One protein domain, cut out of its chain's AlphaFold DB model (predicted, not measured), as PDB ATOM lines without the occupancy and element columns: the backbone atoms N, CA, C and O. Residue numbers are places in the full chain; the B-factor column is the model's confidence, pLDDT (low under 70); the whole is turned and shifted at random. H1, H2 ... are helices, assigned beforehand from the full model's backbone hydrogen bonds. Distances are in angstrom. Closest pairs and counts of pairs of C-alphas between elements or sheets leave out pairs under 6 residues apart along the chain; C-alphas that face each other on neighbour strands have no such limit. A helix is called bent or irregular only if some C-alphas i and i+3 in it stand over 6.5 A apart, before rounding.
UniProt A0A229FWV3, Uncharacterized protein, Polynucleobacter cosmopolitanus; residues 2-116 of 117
ATOM      1  N   ILE A   2      17.735  21.059 -61.263       49.88
ATOM      2  CA  ILE A   2      18.331  20.982 -59.904       49.88
ATOM      3  C   ILE A   2      18.429  22.363 -59.215       49.88
ATOM      4  O   ILE A   2      18.289  22.461 -58.001       49.88
ATOM      5  N   PHE A   3      18.580  23.435 -59.999       50.28
ATOM      6  CA  PHE A   3      18.795  24.805 -59.514       50.28
ATOM      7  C   PHE A   3      17.607  25.403 -58.743       50.28
ATOM      8  O   PHE A   3      17.773  25.947 -57.653       50.28
ATOM      9  N   ILE A   4      16.390  25.218 -59.265       53.69
ATOM     10  CA  ILE A   4      15.156  25.678 -58.612       53.69
ATOM     11  C   ILE A   4      15.002  25.010 -57.243       53.69
ATOM     12  O   ILE A   4      14.684  25.694 -56.280       53.69
ATOM     13  N   LYS A   5      15.313  23.711 -57.112       57.59
ATOM     14  CA  LYS A   5      15.164  22.987 -55.837       57.59
ATOM     15  C   LYS A   5      16.061  23.524 -54.712       57.59
ATOM     16  O   LYS A   5      15.654  23.441 -53.560       57.59
ATOM     17  N   LYS A   6      17.245  24.072 -55.022       61.59
ATOM     18  CA  LYS A   6      18.155  24.648 -54.012       61.59
ATOM     19  C   LYS A   6      17.741  26.047 -53.550       61.59
ATOM     20  O   LYS A   6      17.916  26.364 -52.381       61.59
ATOM     21  N   ILE A   7      17.185  26.863 -54.447       68.69
ATOM     22  CA  ILE A   7      16.804  28.258 -54.159       68.69
ATOM     23  C   ILE A   7      15.398  28.358 -53.553       68.69
ATOM     24  O   ILE A   7      15.136  29.251 -52.748       68.69
ATOM     25  N   LEU A   8      14.505  27.425 -53.901       71.12
ATOM     26  CA  LEU A   8      13.111  27.410 -53.458       71.12
ATOM     27  C   LEU A   8      12.910  27.587 -51.939       71.12
ATOM     28  O   LEU A   8      12.069  28.407 -51.583       71.12
ATOM     29  N   PRO A   9      13.646  26.905 -51.034       72.62
ATOM     30  CA  PRO A   9      13.440  27.084 -49.595       72.62
ATOM     31  C   PRO A   9      13.794  28.497 -49.111       72.62
ATOM     32  O   PRO A   9      13.061  29.061 -48.305       72.62
ATOM     33  N   ASN A  10      14.864  29.103 -49.634       81.44
ATOM     34  CA  ASN A  10      15.268  30.464 -49.262       81.44
ATOM     35  C   ASN A  10      14.231  31.484 -49.743       81.44
ATOM     36  O   ASN A  10      13.834  32.380 -49.000       81.44
ATOM     37  N   LEU A  11      13.771  31.321 -50.987       80.31
ATOM     38  CA  LEU A  11      12.759  32.186 -51.584       80.31
ATOM     39  C   LEU A  11      11.422  32.066 -50.846       80.31
ATOM     40  O   LEU A  11      10.751  33.070 -50.628       80.31
ATOM     41  N   LEU A  12      11.060  30.854 -50.419       83.81
ATOM     42  CA  LEU A  12       9.850  30.610 -49.644       83.81
ATOM     43  C   LEU A  12       9.919  31.321 -48.289       83.81
ATOM     44  O   LEU A  12       8.972  32.023 -47.940       83.81
ATOM     45  N   VAL A  13      11.055  31.239 -47.586       84.44
ATOM     46  CA  VAL A  13      11.278  31.976 -46.332       84.44
ATOM     47  C   VAL A  13      11.139  33.482 -46.554       84.44
ATOM     48  O   VAL A  13      10.326  34.105 -45.877       84.44
ATOM     49  N   LEU A  14      11.824  34.063 -47.547       85.19
ATOM     50  CA  LEU A  14      11.684  35.497 -47.846       85.19
ATOM     51  C   LEU A  14      10.236  35.881 -48.151       85.19
ATOM     52  O   LEU A  14       9.714  36.839 -47.587       85.19
ATOM     53  N   SER A  15       9.573  35.123 -49.024       82.94
ATOM     54  CA  SER A  15       8.195  35.411 -49.418       82.94
ATOM     55  C   SER A  15       7.225  35.321 -48.236       82.94
ATOM     56  O   SER A  15       6.298  36.123 -48.148       82.94
ATOM     57  N   SER A  16       7.474  34.410 -47.286       84.69
ATOM     58  CA  SER A  16       6.680  34.294 -46.063       84.69
ATOM     59  C   SER A  16       6.847  35.511 -45.149       84.69
ATOM     60  O   SER A  16       5.848  36.025 -44.653       84.69
ATOM     61  N   ILE A  17       8.072  36.032 -45.003       84.19
ATOM     62  CA  ILE A  17       8.351  37.231 -44.198       84.19
ATOM     63  C   ILE A  17       7.643  38.444 -44.813       84.19
ATOM     64  O   ILE A  17       6.973  39.197 -44.108       84.19
ATOM     65  N   VAL A  18       7.718  38.594 -46.140       85.31
ATOM     66  CA  VAL A  18       7.039  39.678 -46.868       85.31
ATOM     67  C   VAL A  18       5.520  39.580 -46.726       85.31
ATOM     68  O   VAL A  18       4.862  40.583 -46.457       85.31
ATOM     69  N   MET A  19       4.943  38.383 -46.859       85.56
ATOM     70  CA  MET A  19       3.504  38.198 -46.656       85.56
ATOM     71  C   MET A  19       3.079  38.530 -45.225       85.56
ATOM     72  O   MET A  19       2.059  39.186 -45.030       85.56
ATOM     73  N   MET A  20       3.874  38.139 -44.229       83.50
ATOM     74  CA  MET A  20       3.602  38.449 -42.826       83.50
ATOM     75  C   MET A  20       3.633  39.964 -42.562       83.50
ATOM     76  O   MET A  20       2.779  40.475 -41.838       83.50
ATOM     77  N   PHE A  21       4.537  40.695 -43.220       83.50
ATOM     78  CA  PHE A  21       4.583  42.159 -43.175       83.50
ATOM     79  C   PHE A  21       3.333  42.805 -43.787       83.50
ATOM     80  O   PHE A  21       2.703  43.668 -43.175       83.50
ATOM     81  N   ILE A  22       2.915  42.352 -44.972       84.81
ATOM     82  CA  ILE A  22       1.707  42.864 -45.638       84.81
ATOM     83  C   ILE A  22       0.460  42.596 -44.779       84.81
ATOM     84  O   ILE A  22      -0.399  43.469 -44.629       84.81
ATOM     85  N   VAL A  23       0.362  41.411 -44.175       84.50
ATOM     86  CA  VAL A  23      -0.745  41.063 -43.272       84.50
ATOM     87  C   VAL A  23      -0.734  41.948 -42.026       84.50
ATOM     88  O   VAL A  23      -1.785  42.446 -41.634       84.50
ATOM     89  N   SER A  24       0.432  42.213 -41.435       79.00
ATOM     90  CA  SER A  24       0.569  43.120 -40.285       79.00
ATOM     91  C   SER A  24       0.041  44.530 -40.578       79.00
ATOM     92  O   SER A  24      -0.711  45.096 -39.780       79.00
ATOM     93  N   GLN A  25       0.369  45.061 -41.756       78.50
ATOM     94  CA  GLN A  25      -0.066  46.388 -42.197       78.50
ATOM     95  C   GLN A  25      -1.569  46.439 -42.508       78.50
ATOM     96  O   GLN A  25      -2.240  47.410 -42.175       78.50
ATOM     97  N   THR A  26      -2.122  45.393 -43.126       85.06
ATOM     98  CA  THR A  26      -3.542  45.363 -43.534       85.06
ATOM     99  C   THR A  26      -4.501  45.010 -42.395       85.06
ATOM    100  O   THR A  26      -5.631  45.488 -42.386       85.06
ATOM    101  N   SER A  27      -4.063  44.208 -41.420       83.06
ATOM    102  CA  SER A  27      -4.855  43.832 -40.237       83.06
ATOM    103  C   SER A  27      -4.789  44.849 -39.094       83.06
ATOM    104  O   SER A  27      -5.496  44.689 -38.102       83.06
ATOM    105  N   ASN A  28      -3.953  45.888 -39.226       78.38
ATOM    106  CA  ASN A  28      -3.676  46.889 -38.194       78.38
ATOM    107  C   ASN A  28      -3.341  46.269 -36.820       78.38
ATOM    108  O   ASN A  28      -3.745  46.779 -35.775       78.38
ATOM    109  N   ASN A  29      -2.648  45.124 -36.832       82.81
ATOM    110  CA  ASN A  29      -2.301  44.389 -35.624       82.81
ATOM    111  C   ASN A  29      -1.053  45.003 -34.974       82.81
ATOM    112  O   ASN A  29       0.057  44.861 -35.494       82.81
ATOM    113  N   GLN A  30      -1.260  45.655 -33.828       82.62
ATOM    114  CA  GLN A  30      -0.232  46.377 -33.081       82.62
ATOM    115  C   GLN A  30       0.953  45.479 -32.684       82.62
ATOM    116  O   GLN A  30       2.099  45.876 -32.859       82.62
ATOM    117  N   GLU A  31       0.689  44.248 -32.234       81.56
ATOM    118  CA  GLU A  31       1.729  43.321 -31.759       81.56
ATOM    119  C   GLU A  31       2.703  42.950 -32.883       81.56
ATOM    120  O   GLU A  31       3.921  43.007 -32.728       81.56
ATOM    121  N   ILE A  32       2.173  42.629 -34.066       82.00
ATOM    122  CA  ILE A  32       3.004  42.245 -35.212       82.00
ATOM    123  C   ILE A  32       3.762  43.465 -35.758       82.00
ATOM    124  O   ILE A  32       4.911  43.336 -36.177       82.00
ATOM    125  N   GLN A  33       3.156  44.656 -35.729       85.25
ATOM    126  CA  GLN A  33       3.830  45.890 -36.151       85.25
ATOM    127  C   GLN A  33       5.006  46.241 -35.234       85.25
ATOM    128  O   GLN A  33       6.059  46.650 -35.725       85.25
ATOM    129  N   ASP A  34       4.859  46.044 -33.924       87.50
ATOM    130  CA  ASP A  34       5.944  46.266 -32.969       87.50
ATOM    131  C   ASP A  34       7.085  45.255 -33.171       87.50
ATOM    132  O   ASP A  34       8.254  45.645 -33.146       87.50
ATOM    133  N   ILE A  35       6.778  43.995 -33.517       87.31
ATOM    134  CA  ILE A  35       7.797  43.020 -33.951       87.31
ATOM    135  C   ILE A  35       8.545  43.524 -35.195       87.31
ATOM    136  O   ILE A  35       9.771  43.445 -35.239       87.31
ATOM    137  N   PHE A  36       7.852  44.072 -36.199       85.94
ATOM    138  CA  PHE A  36       8.517  44.603 -37.397       85.94
ATOM    139  C   PHE A  36       9.364  45.848 -37.123       85.94
ATOM    140  O   PHE A  36      10.440  45.985 -37.698       85.94
ATOM    141  N   ARG A  37       8.957  46.708 -36.187       89.25
ATOM    142  CA  ARG A  37       9.802  47.823 -35.728       89.25
ATOM    143  C   ARG A  37      11.074  47.332 -35.047       89.25
ATOM    144  O   ARG A  37      12.143  47.884 -35.289       89.25
ATOM    145  N   LEU A  38      10.972  46.284 -34.229       90.62
ATOM    146  CA  LEU A  38      12.146  45.642 -33.638       90.62
ATOM    147  C   LEU A  38      13.044  45.040 -34.720       90.62
ATOM    148  O   LEU A  38      14.256  45.190 -34.646       90.62
ATOM    149  N   ILE A  39      12.476  44.396 -35.743       89.62
ATOM    150  CA  ILE A  39      13.243  43.864 -36.880       89.62
ATOM    151  C   ILE A  39      14.062  44.966 -37.559       89.62
ATOM    152  O   ILE A  39      15.240  44.739 -37.818       89.62
ATOM    153  N   ASP A  40      13.482  46.141 -37.811       88.19
ATOM    154  CA  ASP A  40      14.195  47.264 -38.437       88.19
ATOM    155  C   ASP A  40      15.356  47.774 -37.565       88.19
ATOM    156  O   ASP A  40      16.466  48.011 -38.059       88.19
ATOM    157  N   ASP A  41      15.140  47.882 -36.253       90.12
ATOM    158  CA  ASP A  41      16.190  48.267 -35.303       90.12
ATOM    159  C   ASP A  41      17.312  47.210 -35.253       90.12
ATOM    160  O   ASP A  41      18.502  47.511 -35.380       90.12
ATOM    161  N   LEU A  42      16.941  45.929 -35.190       90.31
ATOM    162  CA  LEU A  42      17.875  44.803 -35.173       90.31
ATOM    163  C   LEU A  42      18.628  44.634 -36.498       90.31
ATOM    164  O   LEU A  42      19.791  44.236 -36.486       90.31
ATOM    165  N   ALA A  43      18.010  44.951 -37.636       87.62
ATOM    166  CA  ALA A  43      18.667  44.946 -38.941       87.62
ATOM    167  C   ALA A  43      19.750  46.032 -39.046       87.62
ATOM    168  O   ALA A  43      20.672  45.914 -39.852       87.62
ATOM    169  N   THR A  44      19.683  47.061 -38.199       88.50
ATOM    170  CA  THR A  44      20.729  48.081 -38.074       88.50
ATOM    171  C   THR A  44      21.887  47.603 -37.181       88.50
ATOM    172  O   THR A  44      23.004  48.123 -37.262       88.50
ATOM    173  N   ASN A  45      21.684  46.556 -36.372       90.50
ATOM    174  CA  ASN A  45      22.739  45.943 -35.571       90.50
ATOM    175  C   ASN A  45      23.670  45.083 -36.443       90.50
ATOM    176  O   ASN A  45      23.409  43.910 -36.725       90.50
ATOM    177  N   LEU A  46      24.809  45.669 -36.820       87.69
ATOM    178  CA  LEU A  46      25.789  45.045 -37.710       87.69
ATOM    179  C   LEU A  46      26.252  43.660 -37.238       87.69
ATOM    180  O   LEU A  46      26.476  42.780 -38.065       87.69
ATOM    181  N   ILE A  47      26.399  43.453 -35.926       89.19
ATOM    182  CA  ILE A  47      26.895  42.185 -35.376       89.19
ATOM    183  C   ILE A  47      25.898  41.065 -35.680       89.19
ATOM    184  O   ILE A  47      26.290  40.014 -36.186       89.19
ATOM    185  N   LEU A  48      24.609  41.306 -35.424       87.94
ATOM    186  CA  LEU A  48      23.548  40.334 -35.679       87.94
ATOM    187  C   LEU A  48      23.457  39.997 -37.173       87.94
ATOM    188  O   LEU A  48      23.396  38.825 -37.547       87.94
ATOM    189  N   VAL A  49      23.520  41.020 -38.027       90.19
ATOM    190  CA  VAL A  49      23.462  40.857 -39.484       90.19
ATOM    191  C   VAL A  49      24.661  40.066 -40.010       90.19
ATOM    192  O   VAL A  49      24.482  39.154 -40.816       90.19
ATOM    193  N   ILE A  50      25.877  40.345 -39.533       90.00
ATOM    194  CA  ILE A  50      27.077  39.594 -39.930       90.00
ATOM    195  C   ILE A  50      26.933  38.120 -39.548       90.00
ATOM    196  O   ILE A  50      27.172  37.249 -40.385       90.00
ATOM    197  N   VAL A  51      26.493  37.824 -38.321       90.12
ATOM    198  CA  VAL A  51      26.267  36.440 -37.875       90.12
ATOM    199  C   VAL A  51      25.241  35.750 -38.776       90.12
ATOM    200  O   VAL A  51      25.516  34.671 -39.302       90.12
ATOM    201  N   ALA A  52      24.107  36.393 -39.048       90.38
ATOM    202  CA  ALA A  52      23.076  35.854 -39.932       90.38
ATOM    203  C   ALA A  52      23.596  35.547 -41.347       90.38
ATOM    204  O   ALA A  52      23.346  34.471 -41.893       90.38
ATOM    205  N   ILE A  53      24.368  36.469 -41.925       88.50
ATOM    206  CA  ILE A  53      24.980  36.316 -43.249       88.50
ATOM    207  C   ILE A  53      25.987  35.159 -43.255       88.50
ATOM    208  O   ILE A  53      25.981  34.342 -44.174       88.50
ATOM    209  N   THR A  54      26.833  35.041 -42.226       88.44
ATOM    210  CA  THR A  54      27.798  33.932 -42.138       88.44
ATOM    211  C   THR A  54      27.104  32.573 -42.031       88.44
ATOM    212  O   THR A  54      27.510  31.627 -42.706       88.44
ATOM    213  N   LEU A  55      26.007  32.475 -41.276       85.94
ATOM    214  CA  LEU A  55      25.215  31.246 -41.194       85.94
ATOM    215  C   LEU A  55      24.659  30.828 -42.564       85.94
ATOM    216  O   LEU A  55      24.684  29.645 -42.893       85.94
ATOM    217  N   GLY A  56      24.198  31.782 -43.374       82.81
ATOM    218  CA  GLY A  56      23.673  31.499 -44.711       82.81
ATOM    219  C   GLY A  56      24.742  31.173 -45.757       82.81
ATOM    220  O   GLY A  56      24.510  30.338 -46.627       82.81
ATOM    221  N   LEU A  57      25.923  31.791 -45.668       83.19
ATOM    222  CA  LEU A  57      27.025  31.587 -46.620       83.19
ATOM    223  C   LEU A  57      27.814  30.297 -46.390       83.19
ATOM    224  O   LEU A  57      28.206  29.645 -47.355       83.19
ATOM    225  N   PHE A  58      28.097  29.949 -45.133       81.94
ATOM    226  CA  PHE A  58      29.034  28.866 -44.817       81.94
ATOM    227  C   PHE A  58      28.363  27.500 -44.645       81.94
ATOM    228  O   PHE A  58      29.035  26.470 -44.724       81.94
ATOM    229  N   VAL A  59      27.045  27.450 -44.431       78.69
ATOM    230  CA  VAL A  59      26.336  26.184 -44.227       78.69
ATOM    231  C   VAL A  59      25.838  25.628 -45.562       78.69
ATOM    232  O   VAL A  59      24.907  26.146 -46.170       78.69
ATOM    233  N   ALA A  60      26.422  24.506 -45.992       69.31
ATOM    234  CA  ALA A  60      26.142  23.879 -47.289       69.31
ATOM    235  C   ALA A  60      24.673  23.450 -47.494       69.31
ATOM    236  O   ALA A  60      24.205  23.344 -48.630       69.31
ATOM    237  N   GLN A  61      23.942  23.179 -46.410       80.12
ATOM    238  CA  GLN A  61      22.523  22.831 -46.447       80.12
ATOM    239  C   GLN A  61      21.709  23.821 -45.615       80.12
ATOM    240  O   GLN A  61      21.643  23.725 -44.391       80.12
ATOM    241  N   TYR A  62      21.015  24.729 -46.300       79.62
ATOM    242  CA  TYR A  62      20.160  25.740 -45.672       79.62
ATOM    243  C   TYR A  62      19.114  25.174 -44.716       79.62
ATOM    244  O   TYR A  62      18.754  25.807 -43.730       79.62
ATOM    245  N   LEU A  63      18.623  23.970 -45.013       80.06
ATOM    246  CA  LEU A  63      17.583  23.331 -44.222       80.06
ATOM    247  C   LEU A  63      18.017  23.152 -42.758       80.06
ATOM    248  O   LEU A  63      17.193  23.318 -41.867       80.06
ATOM    249  N   TYR A  64      19.305  22.896 -42.496       83.81
ATOM    250  CA  TYR A  64      19.826  22.827 -41.128       83.81
ATOM    251  C   TYR A  64      19.845  24.186 -40.436       83.81
ATOM    252  O   TYR A  64      19.567  24.250 -39.243       83.81
ATOM    253  N   VAL A  65      20.130  25.266 -41.169       85.25
ATOM    254  CA  VAL A  65      20.078  26.628 -40.619       85.25
ATOM    255  C   VAL A  65      18.645  26.983 -40.250       85.25
ATOM    256  O   VAL A  65      18.394  27.445 -39.143       85.25
ATOM    257  N   LEU A  66      17.696  26.693 -41.145       85.38
ATOM    258  CA  LEU A  66      16.276  26.925 -40.909       85.38
ATOM    259  C   LEU A  66      15.779  26.144 -39.684       85.38
ATOM    260  O   LEU A  66      15.216  26.734 -38.768       85.38
ATOM    261  N   VAL A  67      16.018  24.829 -39.646       87.19
ATOM    262  CA  VAL A  67      15.572  23.973 -38.537       87.19
ATOM    263  C   VAL A  67      16.272  24.350 -37.233       87.19
ATOM    264  O   VAL A  67      15.612  24.442 -36.204       87.19
ATOM    265  N   GLY A  68      17.581  24.603 -37.264       87.25
ATOM    266  CA  GLY A  68      18.355  24.975 -36.081       87.25
ATOM    267  C   GLY A  68      17.904  26.302 -35.481       87.25
ATOM    268  O   GLY A  68      17.731  26.395 -34.268       87.25
ATOM    269  N   LEU A  69      17.647  27.310 -36.319       87.38
ATOM    270  CA  LEU A  69      17.195  28.611 -35.838       87.38
ATOM    271  C   LEU A  69      15.763  28.546 -35.294       87.38
ATOM    272  O   LEU A  69      15.503  29.047 -34.205       87.38
ATOM    273  N   VAL A  70      14.854  27.861 -35.997       88.69
ATOM    274  CA  VAL A  70      13.478  27.653 -35.517       88.69
ATOM    275  C   VAL A  70      13.470  26.855 -34.210       88.69
ATOM    276  O   VAL A  70      12.736  27.205 -33.289       88.69
ATOM    277  N   ALA A  71      14.314  25.827 -34.083       88.44
ATOM    278  CA  ALA A  71      14.449  25.057 -32.850       88.44
ATOM    279  C   ALA A  71      15.008  25.902 -31.696       88.44
ATOM    280  O   ALA A  71      14.504  25.809 -30.579       88.44
ATOM    281  N   ALA A  72      16.004  26.755 -31.952       86.81
ATOM    282  CA  ALA A  72      16.550  27.666 -30.948       86.81
ATOM    283  C   ALA A  72      15.496  28.673 -30.463       86.81
ATOM    284  O   ALA A  72      15.340  28.868 -29.259       86.81
ATOM    285  N   MET A  73      14.718  29.253 -31.381       87.75
ATOM    286  CA  MET A  73      13.602  30.136 -31.034       87.75
ATOM    287  C   MET A  73      12.543  29.396 -30.213       87.75
ATOM    288  O   MET A  73      12.115  29.883 -29.169       87.75
ATOM    289  N   ALA A  74      12.151  28.196 -30.651       87.38
ATOM    290  CA  ALA A  74      11.173  27.376 -29.950       87.38
ATOM    291  C   ALA A  74      11.643  27.010 -28.536       87.38
ATOM    292  O   ALA A  74      10.846  27.080 -27.609       87.38
ATOM    293  N   LEU A  75      12.924  26.684 -28.341       86.56
ATOM    294  CA  LEU A  75      13.491  26.399 -27.019       86.56
ATOM    295  C   LEU A  75      13.372  27.594 -26.073       86.56
ATOM    296  O   LEU A  75      12.956  27.427 -24.929       86.56
ATOM    297  N   VAL A  76      13.701  28.794 -26.550       83.50
ATOM    298  CA  VAL A  76      13.622  30.016 -25.740       83.50
ATOM    299  C   VAL A  76      12.168  30.344 -25.375       83.50
ATOM    300  O   VAL A  76      11.880  30.684 -24.233       83.50
ATOM    301  N   VAL A  77      11.225  30.156 -26.303       82.50
ATOM    302  CA  VAL A  77       9.792  30.390 -26.051       82.50
ATOM    303  C   VAL A  77       9.169  29.315 -25.149       82.50
ATOM    304  O   VAL A  77       8.371  29.636 -24.273       82.50
ATOM    305  N   MET A  78       9.526  28.039 -25.334       84.62
ATOM    306  CA  MET A  78       8.945  26.910 -24.593       84.62
ATOM    307  C   MET A  78       9.525  26.721 -23.193       84.62
ATOM    308  O   MET A  78       8.927  26.013 -22.384       84.62
ATOM    309  N   VAL A  79      10.675  27.327 -22.893       86.31
ATOM    310  CA  VAL A  79      11.319  27.256 -21.579       86.31
ATOM    311  C   VAL A  79      11.305  28.655 -20.954       86.31
ATOM    312  O   VAL A  79      12.264  29.410 -21.098       86.31
ATOM    313  N   PRO A  80      10.252  29.021 -20.195       76.06
ATOM    314  CA  PRO A  80      10.103  30.366 -19.636       76.06
ATOM    315  C   PRO A  80      11.262  30.785 -18.723       76.06
ATOM    316  O   PRO A  80      11.566  31.969 -18.615       76.06
ATOM    317  N   ALA A  81      11.934  29.814 -18.096       78.38
ATOM    318  CA  ALA A  81      13.116  30.052 -17.272       78.38
ATOM    319  C   ALA A  81      14.294  30.658 -18.061       78.38
ATOM    320  O   ALA A  81      15.094  31.384 -17.481       78.38
ATOM    321  N   LEU A  82      14.404  30.395 -19.371       76.50
ATOM    322  CA  LEU A  82      15.415  31.020 -20.232       76.50
ATOM    323  C   LEU A  82      15.072  32.487 -20.511       76.50
ATOM    324  O   LEU A  82      15.959  33.336 -20.435       76.50
ATOM    325  N   ASN A  83      13.795  32.797 -20.757       72.69
ATOM    326  CA  ASN A  83      13.341  34.177 -20.951       72.69
ATOM    327  C   ASN A  83      13.603  35.037 -19.715       72.69
ATOM    328  O   ASN A  83      14.118  36.145 -19.837       72.69
ATOM    329  N   THR A  84      13.302  34.521 -18.520       74.50
ATOM    330  CA  THR A  84      13.523  35.263 -17.272       74.50
ATOM    331  C   THR A  84      15.001  35.371 -16.909       74.50
ATOM    332  O   THR A  84      15.430  36.430 -16.457       74.50
ATOM    333  N   ALA A  85      15.800  34.323 -17.135       77.00
ATOM    334  CA  ALA A  85      17.233  34.345 -16.841       77.00
ATOM    335  C   ALA A  85      18.027  35.275 -17.771       77.00
ATOM    336  O   ALA A  85      19.005  35.880 -17.340       77.00
ATOM    337  N   LEU A  86      17.617  35.385 -19.037       77.44
ATOM    338  CA  LEU A  86      18.292  36.219 -20.032       77.44
ATOM    339  C   LEU A  86      17.629  37.592 -20.212       77.44
ATOM    340  O   LEU A  86      18.188  38.451 -20.888       77.44
ATOM    341  N   ASN A  87      16.471  37.814 -19.585       75.94
ATOM    342  CA  ASN A  87      15.660  39.024 -19.716       75.94
ATOM    343  C   ASN A  87      15.249  39.311 -21.177       75.94
ATOM    344  O   ASN A  87      15.229  40.459 -21.620       75.94
ATOM    345  N   LEU A  88      14.949  38.249 -21.940       80.12
ATOM    346  CA  LEU A  88      14.486  38.343 -23.327       80.12
ATOM    347  C   LEU A  88      12.954  38.309 -23.388       80.12
ATOM    348  O   LEU A  88      12.316  37.413 -22.833       80.12
ATOM    349  N   SER A  89      12.371  39.257 -24.128       85.81
ATOM    350  CA  SER A  89      10.963  39.193 -24.534       85.81
ATOM    351  C   SER A  89      10.781  38.211 -25.695       85.81
ATOM    352  O   SER A  89      11.652  38.089 -26.558       85.81
ATOM    353  N   VAL A  90       9.617  37.559 -25.756       84.38
ATOM    354  CA  VAL A  90       9.238  36.675 -26.870       84.38
ATOM    355  C   VAL A  90       9.276  37.432 -28.200       84.38
ATOM    356  O   VAL A  90       9.842  36.928 -29.167       84.38
ATOM    357  N   ASP A  91       8.786  38.673 -28.230       86.62
ATOM    358  CA  ASP A  91       8.778  39.515 -29.434       86.62
ATOM    359  C   ASP A  91      10.195  39.805 -29.937       86.62
ATOM    360  O   ASP A  91      10.464  39.781 -31.138       86.62
ATOM    361  N   TYR A  92      11.134  39.996 -29.008       86.94
ATOM    362  CA  TYR A  92      12.542  40.222 -29.321       86.94
ATOM    363  C   TYR A  92      13.210  38.967 -29.899       86.94
ATOM    364  O   TYR A  92      13.980  39.054 -30.857       86.94
ATOM    365  N   VAL A  93      12.894  37.785 -29.358       88.69
ATOM    366  CA  VAL A  93      13.382  36.493 -29.872       88.69
ATOM    367  C   VAL A  93      12.835  36.232 -31.273       88.69
ATOM    368  O   VAL A  93      13.578  35.796 -32.156       88.69
ATOM    369  N   LEU A  94      11.552  36.527 -31.495       87.81
ATOM    370  CA  LEU A  94      10.907  36.424 -32.802       87.81
ATOM    371  C   LEU A  94      11.544  37.375 -33.820       87.81
ATOM    372  O   LEU A  94      11.901  36.933 -34.913       87.81
ATOM    373  N   ALA A  95      11.763  38.638 -33.446       89.50
ATOM    374  CA  ALA A  95      12.429  39.628 -34.287       89.50
ATOM    375  C   ALA A  95      13.865  39.205 -34.645       89.50
ATOM    376  O   ALA A  95      14.218  39.171 -35.824       89.50
ATOM    377  N   CYS A  96      14.667  38.789 -33.656       90.06
ATOM    378  CA  CYS A  96      16.009  38.230 -33.872       90.06
ATOM    379  C   CYS A  96      15.985  37.062 -34.863       90.06
ATOM    380  O   CYS A  96      16.798  36.995 -35.786       90.06
ATOM    381  N   GLY A  97      15.045  36.136 -34.672       90.12
ATOM    382  CA  GLY A  97      14.873  34.976 -35.532       90.12
ATOM    383  C   GLY A  97      14.557  35.351 -36.976       90.12
ATOM    384  O   GLY A  97      15.205  34.863 -37.899       90.12
ATOM    385  N   LEU A  98      13.603  36.261 -37.175       89.69
ATOM    386  CA  LEU A  98      13.193  36.739 -38.496       89.69
ATOM    387  C   LEU A  98      14.331  37.462 -39.228       89.69
ATOM    388  O   LEU A  98      14.567  37.175 -40.403       89.69
ATOM    389  N   VAL A  99      15.081  38.323 -38.534       91.69
ATOM    390  CA  VAL A  99      16.284  38.982 -39.075       91.69
ATOM    391  C   VAL A  99      17.307  37.934 -39.509       91.69
ATOM    392  O   VAL A  99      17.764  37.938 -40.655       91.69
ATOM    393  N   CYS A 100      17.620  36.979 -38.630       91.06
ATOM    394  CA  CYS A 100      18.581  35.922 -38.917       91.06
ATOM    395  C   CYS A 100      18.166  35.051 -40.111       91.06
ATOM    396  O   CYS A 100      18.997  34.783 -40.980       91.06
ATOM    397  N   LEU A 101      16.894  34.650 -40.206       90.19
ATOM    398  CA  LEU A 101      16.371  33.899 -41.353       90.19
ATOM    399  C   LEU A 101      16.409  34.716 -42.642       90.19
ATOM    400  O   LEU A 101      16.803  34.185 -43.678       90.19
ATOM    401  N   GLY A 102      16.025  35.991 -42.588       89.50
ATOM    402  CA  GLY A 102      16.012  36.873 -43.752       89.50
ATOM    403  C   GLY A 102      17.405  37.037 -44.358       89.50
ATOM    404  O   GLY A 102      17.624  36.703 -45.524       89.50
ATOM    405  N   PHE A 103      18.376  37.481 -43.559       90.88
ATOM    406  CA  PHE A 103      19.746  37.710 -44.034       90.88
ATOM    407  C   PHE A 103      20.485  36.407 -44.382       90.88
ATOM    408  O   PHE A 103      21.249  36.366 -45.354       90.88
ATOM    409  N   SER A 104      20.227  35.317 -43.654       89.88
ATOM    410  CA  SER A 104      20.760  33.990 -43.985       89.88
ATOM    411  C   SER A 104      20.220  33.474 -45.325       89.88
ATOM    412  O   SER A 104      20.979  33.007 -46.175       89.88
ATOM    413  N   ALA A 105      18.920  33.627 -45.585       86.62
ATOM    414  CA  ALA A 105      18.327  33.242 -46.861       86.62
ATOM    415  C   ALA A 105      18.898  34.053 -48.036       86.62
ATOM    416  O   ALA A 105      19.249  33.467 -49.062       86.62
ATOM    417  N   VAL A 106      19.036  35.379 -47.891       87.75
ATOM    418  CA  VAL A 106      19.610  36.254 -48.932       87.75
ATOM    419  C   VAL A 106      21.056  35.865 -49.242       87.75
ATOM    420  O   VAL A 106      21.412  35.665 -50.404       87.75
ATOM    421  N   SER A 107      21.888  35.720 -48.210       87.06
ATOM    422  CA  SER A 107      23.304  35.371 -48.368       87.06
ATOM    423  C   SER A 107      23.500  33.987 -48.988       87.06
ATOM    424  O   SER A 107      24.357  33.816 -49.854       87.06
ATOM    425  N   ASN A 108      22.652  33.018 -48.647       86.31
ATOM    426  CA  ASN A 108      22.675  31.701 -49.267       86.31
ATOM    427  C   ASN A 108      22.217  31.722 -50.739       86.31
ATOM    428  O   ASN A 108      22.782  31.024 -51.585       86.31
ATOM    429  N   ILE A 109      21.209  32.531 -51.097       84.12
ATOM    430  CA  ILE A 109      20.848  32.742 -52.513       84.12
ATOM    431  C   ILE A 109      22.052  33.309 -53.269       84.12
ATOM    432  O   ILE A 109      22.392  32.794 -54.333       84.12
ATOM    433  N   TYR A 110      22.725  34.310 -52.699       82.44
ATOM    434  CA  TYR A 110      23.912  34.921 -53.292       82.44
ATOM    435  C   TYR A 110      25.063  33.918 -53.468       82.44
ATOM    436  O   TYR A 110      25.656  33.841 -54.542       82.44
ATOM    437  N   ALA A 111      25.337  33.089 -52.456       78.69
ATOM    438  CA  ALA A 111      26.353  32.039 -52.517       78.69
ATOM    439  C   ALA A 111      26.069  31.023 -53.635       78.69
ATOM    440  O   ALA A 111      26.954  30.693 -54.425       78.69
ATOM    441  N   ASN A 112      24.814  30.573 -53.748       77.06
ATOM    442  CA  ASN A 112      24.399  29.659 -54.811       77.06
ATOM    443  C   ASN A 112      24.432  30.312 -56.197       77.06
ATOM    444  O   ASN A 112      24.685  29.607 -57.165       77.06
ATOM    445  N   TYR A 113      24.191  31.623 -56.300       74.88
ATOM    446  CA  TYR A 113      24.341  32.379 -57.548       74.88
ATOM    447  C   TYR A 113      25.805  32.526 -57.976       74.88
ATOM    448  O   TYR A 113      26.098  32.496 -59.167       74.88
ATOM    449  N   ARG A 114      26.725  32.678 -57.018       70.31
ATOM    450  CA  ARG A 114      28.159  32.854 -57.286       70.31
ATOM    451  C   ARG A 114      28.876  31.543 -57.619       70.31
ATOM    452  O   ARG A 114      29.848  31.563 -58.354       70.31
ATOM    453  N   GLY A 115      28.394  30.406 -57.115       62.78
ATOM    454  CA  GLY A 115      28.919  29.073 -57.447       62.78
ATOM    455  C   GLY A 115      28.495  28.527 -58.820       62.78
ATOM    456  O   GLY A 115      28.568  27.318 -59.020       62.78
ATOM    457  N   ILE A 116      27.991  29.378 -59.721       51.66
ATOM    458  CA  ILE A 116      27.588  29.048 -61.104       51.66
ATOM    459  C   ILE A 116      28.656  29.528 -62.103       51.66
ATOM    460  O   ILE A 116      28.329  29.987 -63.196       51.66
TER     461      ILE A 116
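Overview. This is residues 2 to 116 of the 117 residues of an uncharacterized protein of Polynucleobacter cosmopolitanus (UniProt A0A229FWV3). One long helix, H6, runs through the middle, with H4 alongside it the opposite way and H1, H2 and H3 packed slantwise around it. The far half of H1 splays away from H6, H2 returns from that end to H6, and short H5 sits crosswise at one end of H4. The printed part has 115 residues with six named helices, H1 to H6 in order, and no named strand: all helix. It is compact, with a radius of gyration of the C-alphas of 14.8 A and spans of 45 by 34 by 25 A.

Along the chain. Find C-alpha 2 at (18.331, 20.982, -59.904); from there H1 runs to residue 26, 36.6 A, with a kink of 38 degrees near residue 9. H1 is only just irregular: C-alphas 6 and 9 are 6.9 A apart. Next come H2, residues 30 to 44, H3, 46 to 58, H4, 62 to 78, 23.9 A long, and H5, 80 to 86. H6, residues 90 to 114, runs 36.0 A to C-alpha 114 at (28.159, 32.854, -57.286).

Arrangement. Begin at H6, which with H4 is a hub, touching four helices each. H4 and H6 touch at a shallow tilt of 4 degrees, opposite ways; their closest C-alphas, Val 77 and Val 90, are 6.4 A apart. H3 touches H6 at a steep tilt of 47 degrees, closest at C-alphas Gly 56 and Ser 104, 3.9 A. H2 touches residues 91 to 99 of H6, closest at C-alphas Ile 39 and Ala 95, 5.0 A. Residues 7 to 17 of H1 touch H6, closest at C-alphas Asn 10 and Ala 105, 4.8 A. H5 and H4 touch only at the corner, and only just, with 3 pairs of C-alphas within 8 A. H1 and H3 are apart. In H2 to H6 every O i to N i+4 pair is within hydrogen-bond range; in H1, 18 of 21 are.

Size, cuts and confidence. The C-alphas farthest apart, Thr 84 and Ile 116, are 46.5 A apart. The printed part has no cut, and its five links are tight. Look for pLDDT under 70 at residues 2 to 7, 60 and 115 to 116.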